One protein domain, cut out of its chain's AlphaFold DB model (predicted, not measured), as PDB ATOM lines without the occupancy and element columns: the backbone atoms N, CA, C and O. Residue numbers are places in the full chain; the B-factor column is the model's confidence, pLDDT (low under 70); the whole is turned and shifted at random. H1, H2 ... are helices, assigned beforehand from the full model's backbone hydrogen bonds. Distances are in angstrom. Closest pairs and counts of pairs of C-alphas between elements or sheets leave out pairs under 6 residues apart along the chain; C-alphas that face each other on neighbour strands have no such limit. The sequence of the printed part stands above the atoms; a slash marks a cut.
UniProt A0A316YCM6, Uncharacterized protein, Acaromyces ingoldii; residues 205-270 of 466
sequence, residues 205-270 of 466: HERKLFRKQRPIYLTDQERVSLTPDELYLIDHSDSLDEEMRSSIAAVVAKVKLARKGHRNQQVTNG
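What this domain is: This is residues 205 to 270 of the 466 residues of an uncharacterized protein of Acaromyces ingoldii (UniProt A0A316YCM6). One long helix, H4, makes the longest axis, and two short helices sit over one side of it: H3, set crosswise to it, and H2, farther along it. H1, residues 205 to 212, sticks out as a free arm, and residues 260 to 270, of which 260 to 269 belong to H4, stick out as another. The printed part has 66 residues with four named helices, H1, H2, H3 and H4 in chain order, and no named strand; its class is all helix. The whole is loose, with a radius of gyration of the C-alphas of 13.9 A and spans of 41 by 31 by 18 A.

Where its parts are: Find C-alpha 242 at (5.950, -30.258, -13.523); from there H4 runs through residues 242 to 269, 40.7 A, to C-alpha 269 at (31.326, -60.886, -4.756). Before it come H3, residues 228 to 235, 10.4 A long, and H2, residues 220 to 224. H1, residues 205 to 212, begins at (1.886, -33.322, 6.840) and is 10.8 A long.

How they stand to each other: Look first at Leu 233 and Ile 248, whose C-alphas, 6.3 A apart, are the closest of H3 and H4. These helices touch, H4 with residues 244 to 251 alone, and stand about perpendicular, at 80 degrees. H2 is close to H4 but not clearly touching, the closest C-alphas being those of Glu 222 and Val 255, 7.0 A apart. H2 and H3 are also close but not clearly touching, with the C-alphas of Arg 223 and Leu 231 closest at 7.0 A. H1 is apart from H2, H3 and H4. In H1, H2, H3 and H4 every O i to N i+4 pair is within hydrogen-bond range.

The domain as a whole: The C-alphas farthest apart are those of Glu 206 and Asn 269, 42.1 A. The printed part has no cut; the link from H2 to H3 is tight, and those from H1 to H2 and from H3 to H4 are short. Look for low confidence at residue 206 and residues 209 to 213, where pLDDT is under 70; the mean of the printed part is 88.7.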
ATOM      1  N   HIS A 205       1.890 -33.628   8.269       75.38
ATOM      2  CA  HIS A 205       1.886 -33.322   6.840       75.38
ATOM      3  C   HIS A 205       3.088 -32.453   6.438       75.38
ATOM      4  O   HIS A 205       3.819 -32.804   5.515       75.38
ATOM      5  N   GLU A 206       3.366 -31.375   7.174       68.94
ATOM      6  CA  GLU A 206       4.536 -30.522   6.932       68.94
ATOM      7  C   GLU A 206       5.841 -31.284   7.172       68.94
ATOM      8  O   GLU A 206       6.758 -31.208   6.361       68.94
ATOM      9  N   ARG A 207       5.920 -32.119   8.217       74.81
ATOM     10  CA  ARG A 207       7.084 -32.996   8.437       74.81
ATOM     11  C   ARG A 207       7.290 -33.978   7.284       74.81
ATOM     12  O   ARG A 207       8.436 -34.274   6.943       74.81
ATOM     13  N   LYS A 208       6.213 -34.489   6.677       73.12
ATOM     14  CA  LYS A 208       6.287 -35.335   5.475       73.12
ATOM     15  C   LYS A 208       6.754 -34.546   4.250       73.12
ATOM     16  O   LYS A 208       7.545 -35.092   3.488       73.12
ATOM     17  N   LEU A 209       6.337 -33.290   4.078       59.66
ATOM     18  CA  LEU A 209       6.822 -32.417   3.000       59.66
ATOM     19  C   LEU A 209       8.307 -32.060   3.176       59.66
ATOM     20  O   LEU A 209       9.089 -32.250   2.250       59.66
ATOM     21  N   PHE A 210       8.738 -31.687   4.383       57.06
ATOM     22  CA  PHE A 210      10.148 -31.391   4.673       57.06
ATOM     23  C   PHE A 210      11.059 -32.622   4.563       57.06
ATOM     24  O   PHE A 210      12.213 -32.509   4.155       57.06
ATOM     25  N   ARG A 211      10.565 -33.829   4.876       61.06
ATOM     26  CA  ARG A 211      11.329 -35.070   4.643       61.06
ATOM     27  C   ARG A 211      11.484 -35.412   3.159       61.06
ATOM     28  O   ARG A 211      12.416 -36.146   2.833       61.06
ATOM     29  N   LYS A 212      10.608 -34.908   2.282       61.81
ATOM     30  CA  LYS A 212      10.683 -35.132   0.828       61.81
ATOM     31  C   LYS A 212      11.727 -34.250   0.134       61.81
ATOM     32  O   LYS A 212      12.171 -34.627  -0.939       61.81
ATOM     33  N   GLN A 213      12.161 -33.150   0.750       60.00
ATOM     34  CA  GLN A 213      13.123 -32.199   0.172       60.00
ATOM     35  C   GLN A 213      14.550 -32.392   0.699       60.00
ATOM     36  O   GLN A 213      15.250 -31.432   1.011       60.00
ATOM     37  N   ARG A 214      15.007 -33.638   0.865       76.19
ATOM     38  CA  ARG A 214      16.445 -33.834   1.081       76.19
ATOM     39  C   ARG A 214      17.136 -33.760  -0.277       76.19
ATOM     40  O   ARG A 214      16.739 -34.542  -1.144       76.19
ATOM     41  N   PRO A 215      18.150 -32.893  -0.455       81.06
ATOM     42  CA  PRO A 215      18.944 -32.895  -1.672       81.06
ATOM     43  C   PRO A 215      19.480 -34.307  -1.918       81.06
ATOM     44  O   PRO A 215      19.909 -35.009  -0.991       81.06
ATOM     45  N   ILE A 216      19.357 -34.760  -3.161       87.19
ATOM     46  CA  ILE A 216      19.762 -36.103  -3.557       87.19
ATOM     47  C   ILE A 216      21.278 -36.081  -3.714       87.19
ATOM     48  O   ILE A 216      21.806 -35.673  -4.740       87.19
ATOM     49  N   TYR A 217      21.986 -36.529  -2.680       92.00
ATOM     50  CA  TYR A 217      23.429 -36.709  -2.768       92.00
ATOM     51  C   TYR A 217      23.736 -37.947  -3.619       92.00
ATOM     52  O   TYR A 217      23.415 -39.088  -3.246       92.00
ATOM     53  N   LEU A 218      24.335 -37.698  -4.779       96.06
ATOM     54  CA  LEU A 218      24.901 -38.712  -5.660       96.06
ATOM     55  C   LEU A 218      26.381 -38.898  -5.335       96.06
ATOM     56  O   LEU A 218      27.100 -37.929  -5.103       96.06
ATOM     57  N   THR A 219      26.831 -40.147  -5.327       95.25
ATOM     58  CA  THR A 219      28.267 -40.463  -5.287       95.25
ATOM     59  C   THR A 219      28.917 -40.160  -6.639       95.25
ATOM     60  O   THR A 219      28.233 -40.159  -7.661       95.25
ATOM     61  N   ASP A 220      30.236 -39.954  -6.682       95.88
ATOM     62  CA  ASP A 220      30.943 -39.660  -7.941       95.88
ATOM     63  C   ASP A 220      30.726 -40.749  -9.002       95.88
ATOM     64  O   ASP A 220      30.497 -40.444 -10.169       95.88
ATOM     65  N   GLN A 221      30.687 -42.023  -8.593       93.44
ATOM     66  CA  GLN A 221      30.381 -43.142  -9.493       93.44
ATOM     67  C   GLN A 221      28.966 -43.058 -10.075       93.44
ATOM     68  O   GLN A 221      28.754 -43.353 -11.249       93.44
ATOM     69  N   GLU A 222      27.995 -42.633  -9.269       95.69
ATOM     70  CA  GLU A 222      26.623 -42.443  -9.734       95.69
ATOM     71  C   GLU A 222      26.524 -41.252 -10.679       95.69
ATOM     72  O   GLU A 222      25.841 -41.362 -11.691       95.69
ATOM     73  N   ARG A 223      27.246 -40.156 -10.413       95.75
ATOM     74  CA  ARG A 223      27.274 -38.995 -11.313       95.75
ATOM     75  C   ARG A 223      27.852 -39.352 -12.680       95.75
ATOM     76  O   ARG A 223      27.293 -38.938 -13.684       95.75
ATOM     77  N   VAL A 224      28.901 -40.175 -12.725       96.06
ATOM     78  CA  VAL A 224      29.504 -40.655 -13.985       96.06
ATOM     79  C   VAL A 224      28.538 -41.531 -14.799       96.06
ATOM     80  O   VAL A 224      28.641 -41.583 -16.020       96.06
ATOM     81  N   SER A 225      27.587 -42.210 -14.148       95.12
ATOM     82  CA  SER A 225      26.595 -43.059 -14.829       95.12
ATOM     83  C   SER A 225      25.406 -42.298 -15.434       95.12
ATOM     84  O   SER A 225      24.588 -42.898 -16.137       95.12
ATOM     85  N   LEU A 226      25.291 -41.002 -15.137       97.00
ATOM     86  CA  LEU A 226      24.208 -40.142 -15.599       97.00
ATOM     87  C   LEU A 226      24.653 -39.312 -16.802       97.00
ATOM     88  O   LEU A 226      25.819 -38.934 -16.917       97.00
ATOM     89  N   THR A 227      23.721 -39.016 -17.707       97.88
ATOM     90  CA  THR A 227      24.003 -38.085 -18.806       97.88
ATOM     91  C   THR A 227      24.115 -36.646 -18.277       97.88
ATOM     92  O   THR A 227      23.581 -36.340 -17.206       97.88
ATOM     93  N   PRO A 228      24.780 -35.729 -19.005       97.69
ATOM     94  CA  PRO A 228      24.849 -34.321 -18.613       97.69
ATOM     95  C   PRO A 228      23.472 -33.681 -18.377       97.69
ATOM     96  O   PRO A 228      23.314 -32.926 -17.421       97.69
ATOM     97  N   ASP A 229      22.464 -34.047 -19.176       97.00
ATOM     98  CA  ASP A 229      21.090 -33.557 -19.014       97.00
ATOM     99  C   ASP A 229      20.441 -34.097 -17.730       97.00
ATOM    100  O   ASP A 229      19.805 -33.352 -16.989       97.00
ATOM    101  N   GLU A 230      20.649 -35.381 -17.413       97.00
ATOM    102  CA  GLU A 230      20.174 -35.988 -16.164       97.00
ATOM    103  C   GLU A 230      20.821 -35.321 -14.936       97.00
ATOM    104  O   GLU A 230      20.149 -35.091 -13.931       97.00
ATOM    105  N   LEU A 231      22.111 -34.976 -15.020       96.62
ATOM    106  CA  LEU A 231      22.816 -34.230 -13.973       96.62
ATOM    107  C   LEU A 231      22.283 -32.803 -13.835       96.62
ATOM    108  O   LEU A 231      22.016 -32.369 -12.716       96.62
ATOM    109  N   TYR A 232      22.067 -32.104 -14.951       95.69
ATOM    110  CA  TYR A 232      21.494 -30.760 -14.950       95.69
ATOM    111  C   TYR A 232      20.108 -30.740 -14.291       95.69
ATOM    112  O   TYR A 232      19.837 -29.870 -13.463       95.69
ATOM    113  N   LEU A 233      19.266 -31.736 -14.594       95.81
ATOM    114  CA  LEU A 233      17.940 -31.901 -13.991       95.81
ATOM    115  C   LEU A 233      17.994 -32.105 -12.472       95.81
ATOM    116  O   LEU A 233      17.132 -31.601 -11.753       95.81
ATOM    117  N   ILE A 234      18.986 -32.846 -11.972       95.69
ATOM    118  CA  ILE A 234      19.154 -33.080 -10.531       95.69
ATOM    119  C   ILE A 234      19.691 -31.830  -9.834       95.69
ATOM    120  O   ILE A 234      19.178 -31.468  -8.776       95.69
ATOM    121  N   ASP A 235      20.682 -31.161 -10.424       94.81
ATOM    122  CA  ASP A 235      21.322 -29.985  -9.828       94.81
ATOM    123  C   ASP A 235      20.379 -28.761  -9.802       94.81
ATOM    124  O   ASP A 235      20.529 -27.892  -8.944       94.81
ATOM    125  N   HIS A 236      19.365 -28.718 -10.677       95.06
ATOM    126  CA  HIS A 236      18.387 -27.624 -10.764       95.06
ATOM    127  C   HIS A 236      16.981 -28.008 -10.283       95.06
ATOM    128  O   HIS A 236      16.025 -27.302 -10.591       95.06
ATOM    129  N   SER A 237      16.818 -29.090  -9.509       93.50
ATOM    130  CA  SER A 237      15.498 -29.653  -9.167       93.50
ATOM    131  C   SER A 237      14.501 -28.681  -8.524       93.50
ATOM    132  O   SER A 237      13.292 -28.910  -8.581       93.50
ATOM    133  N   ASP A 238      14.993 -27.604  -7.913       92.06
ATOM    134  CA  ASP A 238      14.177 -26.622  -7.202       92.06
ATOM    135  C   ASP A 238      13.410 -25.672  -8.138       92.06
ATOM    136  O   ASP A 238      12.387 -25.119  -7.734       92.06
ATOM    137  N   SER A 239      13.856 -25.504  -9.389       91.56
ATOM    138  CA  SER A 239      13.288 -24.542 -10.347       91.56
ATOM    139  C   SER A 239      12.591 -25.189 -11.545       91.56
ATOM    140  O   SER A 239      12.394 -24.526 -12.558       91.56
ATOM    141  N   LEU A 240      12.267 -26.482 -11.467       91.12
ATOM    142  CA  LEU A 240      11.778 -27.240 -12.617       91.12
ATOM    143  C   LEU A 240      10.252 -27.329 -12.680       91.12
ATOM    144  O   LEU A 240       9.581 -27.579 -11.668       91.12
ATOM    145  N   ASP A 241       9.748 -27.182 -13.905       95.31
ATOM    146  CA  ASP A 241       8.346 -27.352 -14.273       95.31
ATOM    147  C   ASP A 241       7.868 -28.789 -14.016       95.31
ATOM    148  O   ASP A 241       8.657 -29.735 -13.920       95.31
ATOM    149  N   GLU A 242       6.551 -28.972 -13.905       93.12
ATOM    150  CA  GLU A 242       5.950 -30.258 -13.523       93.12
ATOM    151  C   GLU A 242       6.305 -31.397 -14.499       93.12
ATOM    152  O   GLU A 242       6.507 -32.537 -14.081       93.12
ATOM    153  N   GLU A 243       6.486 -31.085 -15.786       92.88
ATOM    154  CA  GLU A 243       6.956 -32.044 -16.793       92.88
ATOM    155  C   GLU A 243       8.388 -32.524 -16.500       92.88
ATOM    156  O   GLU A 243       8.670 -33.725 -16.482       92.88
ATOM    157  N   MET A 244       9.286 -31.602 -16.149       93.62
ATOM    158  CA  MET A 244      10.676 -31.913 -15.815       93.62
ATOM    159  C   MET A 244      10.796 -32.658 -14.476       93.62
ATOM    160  O   MET A 244      11.702 -33.476 -14.305       93.62
ATOM    161  N   ARG A 245       9.850 -32.475 -13.545       92.25
ATOM    162  CA  ARG A 245       9.782 -33.273 -12.305       92.25
ATOM    163  C   ARG A 245       9.501 -34.750 -12.567       92.25
ATOM    164  O   ARG A 245      10.052 -35.600 -11.863       92.25
ATOM    165  N   SER A 246       8.697 -35.065 -13.584       93.81
ATOM    166  CA  SER A 246       8.479 -36.448 -14.027       93.81
ATOM    167  C   SER A 246       9.789 -37.069 -14.530       93.81
ATOM    168  O   SER A 246      10.161 -38.175 -14.125       93.81
ATOM    169  N   SER A 247      10.563 -36.302 -15.304       95.62
ATOM    170  CA  SER A 247      11.892 -36.703 -15.773       95.62
ATOM    171  C   SER A 247      12.865 -36.948 -14.613       95.62
ATOM    172  O   SER A 247      13.509 -37.996 -14.570       95.62
ATOM    173  N   ILE A 248      12.915 -36.069 -13.602       95.88
ATOM    174  CA  ILE A 248      13.736 -36.285 -12.393       95.88
ATOM    175  C   ILE A 248      13.332 -37.578 -11.676       95.88
ATOM    176  O   ILE A 248      14.197 -38.344 -11.251       95.88
ATOM    177  N   ALA A 249      12.032 -37.855 -11.542       94.81
ATOM    178  CA  ALA A 249      11.561 -39.070 -10.883       94.81
ATOM    179  C   ALA A 249      12.061 -40.341 -11.594       94.81
ATOM    180  O   ALA A 249      12.479 -41.291 -10.921       94.81
ATOM    181  N   ALA A 250      12.094 -40.336 -12.931       96.44
ATOM    182  CA  ALA A 250      12.657 -41.423 -13.729       96.44
ATOM    183  C   ALA A 250      14.171 -41.588 -13.496       96.44
ATOM    184  O   ALA A 250      14.640 -42.705 -13.253       96.44
ATOM    185  N   VAL A 251      14.929 -40.487 -13.462       96.75
ATOM    186  CA  VAL A 251      16.374 -40.518 -13.169       96.75
ATOM    187  C   VAL A 251      16.642 -41.050 -11.758       96.75
ATOM    188  O   VAL A 251      17.488 -41.922 -11.555       96.75
ATOM    189  N   VAL A 252      15.871 -40.612 -10.759       95.94
ATOM    190  CA  VAL A 252      15.995 -41.103  -9.378       95.94
ATOM    191  C   VAL A 252      15.670 -42.595  -9.280       95.94
ATOM    192  O   VAL A 252      16.319 -43.318  -8.517       95.94
ATOM    193  N   ALA A 253      14.691 -43.085 -10.043       96.31
ATOM    194  CA  ALA A 253      14.384 -44.510 -10.117       96.31
ATOM    195  C   ALA A 253      15.554 -45.311 -10.718       96.31
ATOM    196  O   ALA A 253      15.938 -46.339 -10.152       96.31
ATOM    197  N   LYS A 254      16.182 -44.802 -11.786       96.25
ATOM    198  CA  LYS A 254      17.381 -45.383 -12.414       96.25
ATOM    199  C   LYS A 254      18.554 -45.468 -11.429       96.25
ATOM    200  O   LYS A 254      19.118 -46.548 -11.251       96.25
ATOM    201  N   VAL A 255      18.851 -44.391 -10.691       96.38
ATOM    202  CA  VAL A 255      19.900 -44.379  -9.648       96.38
ATOM    203  C   VAL A 255      19.594 -45.386  -8.534       96.38
ATOM    204  O   VAL A 255      20.473 -46.133  -8.098       96.38
ATOM    205  N   LYS A 256      18.340 -45.469  -8.072       96.00
ATOM    206  CA  LYS A 256      17.935 -46.459  -7.057       96.00
ATOM    207  C   LYS A 256      18.120 -47.895  -7.546       96.00
ATOM    208  O   LYS A 256      18.545 -48.748  -6.762       96.00
ATOM    209  N   LEU A 257      17.814 -48.162  -8.813       95.56
ATOM    210  CA  LEU A 257      18.002 -49.477  -9.415       95.56
ATOM    211  C   LEU A 257      19.493 -49.833  -9.508       95.56
ATOM    212  O   LEU A 257      19.876 -50.932  -9.103       95.56
ATOM    213  N   ALA A 258      20.340 -48.886  -9.924       93.81
ATOM    214  CA  ALA A 258      21.793 -49.054  -9.950       93.81
ATOM    215  C   ALA A 258      22.364 -49.351  -8.549       93.81
ATOM    216  O   ALA A 258      23.100 -50.323  -8.368       93.81
ATOM    217  N   ARG A 259      21.934 -48.606  -7.516       94.69
ATOM    218  CA  ARG A 259      22.294 -48.873  -6.107       94.69
ATOM    219  C   ARG A 259      21.907 -50.282  -5.663       94.69
ATOM    220  O   ARG A 259      22.668 -50.940  -4.952       94.69
ATOM    221  N   LYS A 260      20.722 -50.755  -6.061       94.69
ATOM    222  CA  LYS A 260      20.260 -52.113  -5.746       94.69
ATOM    223  C   LYS A 260      21.140 -53.165  -6.428       94.69
ATOM    224  O   LYS A 260      21.506 -54.144  -5.783       94.69
ATOM    225  N   GLY A 261      21.536 -52.929  -7.680       92.94
ATOM    226  CA  GLY A 261      22.488 -53.770  -8.411       92.94
ATOM    227  C   GLY A 261      23.841 -53.873  -7.706       92.94
ATOM    228  O   GLY A 261      24.311 -54.980  -7.451       92.94
ATOM    229  N   HIS A 262      24.421 -52.742  -7.294       88.56
ATOM    230  CA  HIS A 262      25.691 -52.730  -6.562       88.56
ATOM    231  C   HIS A 262      25.610 -53.423  -5.203       88.56
ATOM    232  O   HIS A 262      26.522 -54.165  -4.848       88.56
ATOM    233  N   ARG A 263      24.512 -53.251  -4.454       86.69
ATOM    234  CA  ARG A 263      24.305 -53.988  -3.197       86.69
ATOM    235  C   ARG A 263      24.249 -55.492  -3.432       86.69
ATOM    236  O   ARG A 263      24.898 -56.236  -2.709       86.69
ATOM    237  N   ASN A 264      23.535 -55.936  -4.463       85.19
ATOM    238  CA  ASN A 264      23.466 -57.356  -4.794       85.19
ATOM    239  C   ASN A 264      24.837 -57.903  -5.226       85.19
ATOM    240  O   ASN A 264      25.229 -58.968  -4.762       85.19
ATOM    241  N   GLN A 265      25.601 -57.154  -6.028       84.50
ATOM    242  CA  GLN A 265      26.963 -57.542  -6.411       84.50
ATOM    243  C   GLN A 265      27.929 -57.571  -5.220       84.50
ATOM    244  O   GLN A 265      28.778 -58.454  -5.146       84.50
ATOM    245  N   GLN A 266      27.803 -56.648  -4.261       83.44
ATOM    246  CA  GLN A 266      28.586 -56.696  -3.024       83.44
ATOM    247  C   GLN A 266      28.221 -57.906  -2.162       83.44
ATOM    248  O   GLN A 266      29.098 -58.468  -1.516       83.44
ATOM    249  N   VAL A 267      26.964 -58.349  -2.172       80.56
ATOM    250  CA  VAL A 267      26.556 -59.567  -1.458       80.56
ATOM    251  C   VAL A 267      27.116 -60.826  -2.130       80.56
ATOM    252  O   VAL A 267      27.500 -61.758  -1.426       80.56
ATOM    253  N   THR A 268      27.200 -60.870  -3.463       78.12
ATOM    254  CA  THR A 268      27.707 -62.059  -4.175       78.12
ATOM    255  C   THR A 268      29.231 -62.115  -4.261       78.12
ATOM    256  O   THR A 268      29.798 -63.198  -4.146       78.12
ATOM    257  N   ASN A 269      29.891 -60.968  -4.456       77.56
ATOM    258  CA  ASN A 269      31.326 -60.886  -4.756       77.56
ATOM    259  C   ASN A 269      32.144 -60.224  -3.642       77.56
ATOM    260  O   ASN A 269      33.372 -60.290  -3.661       77.56
ATOM    261  N   GLY A 270      31.492 -59.556  -2.690       75.94
ATOM    262  CA  GLY A 270      32.180 -59.013  -1.530       75.94
ATOM    263  C   GLY A 270      32.702 -60.139  -0.636       75.94
ATOM    264  O   GLY A 270      32.133 -61.237  -0.626       75.94
TER     265      GLY A 270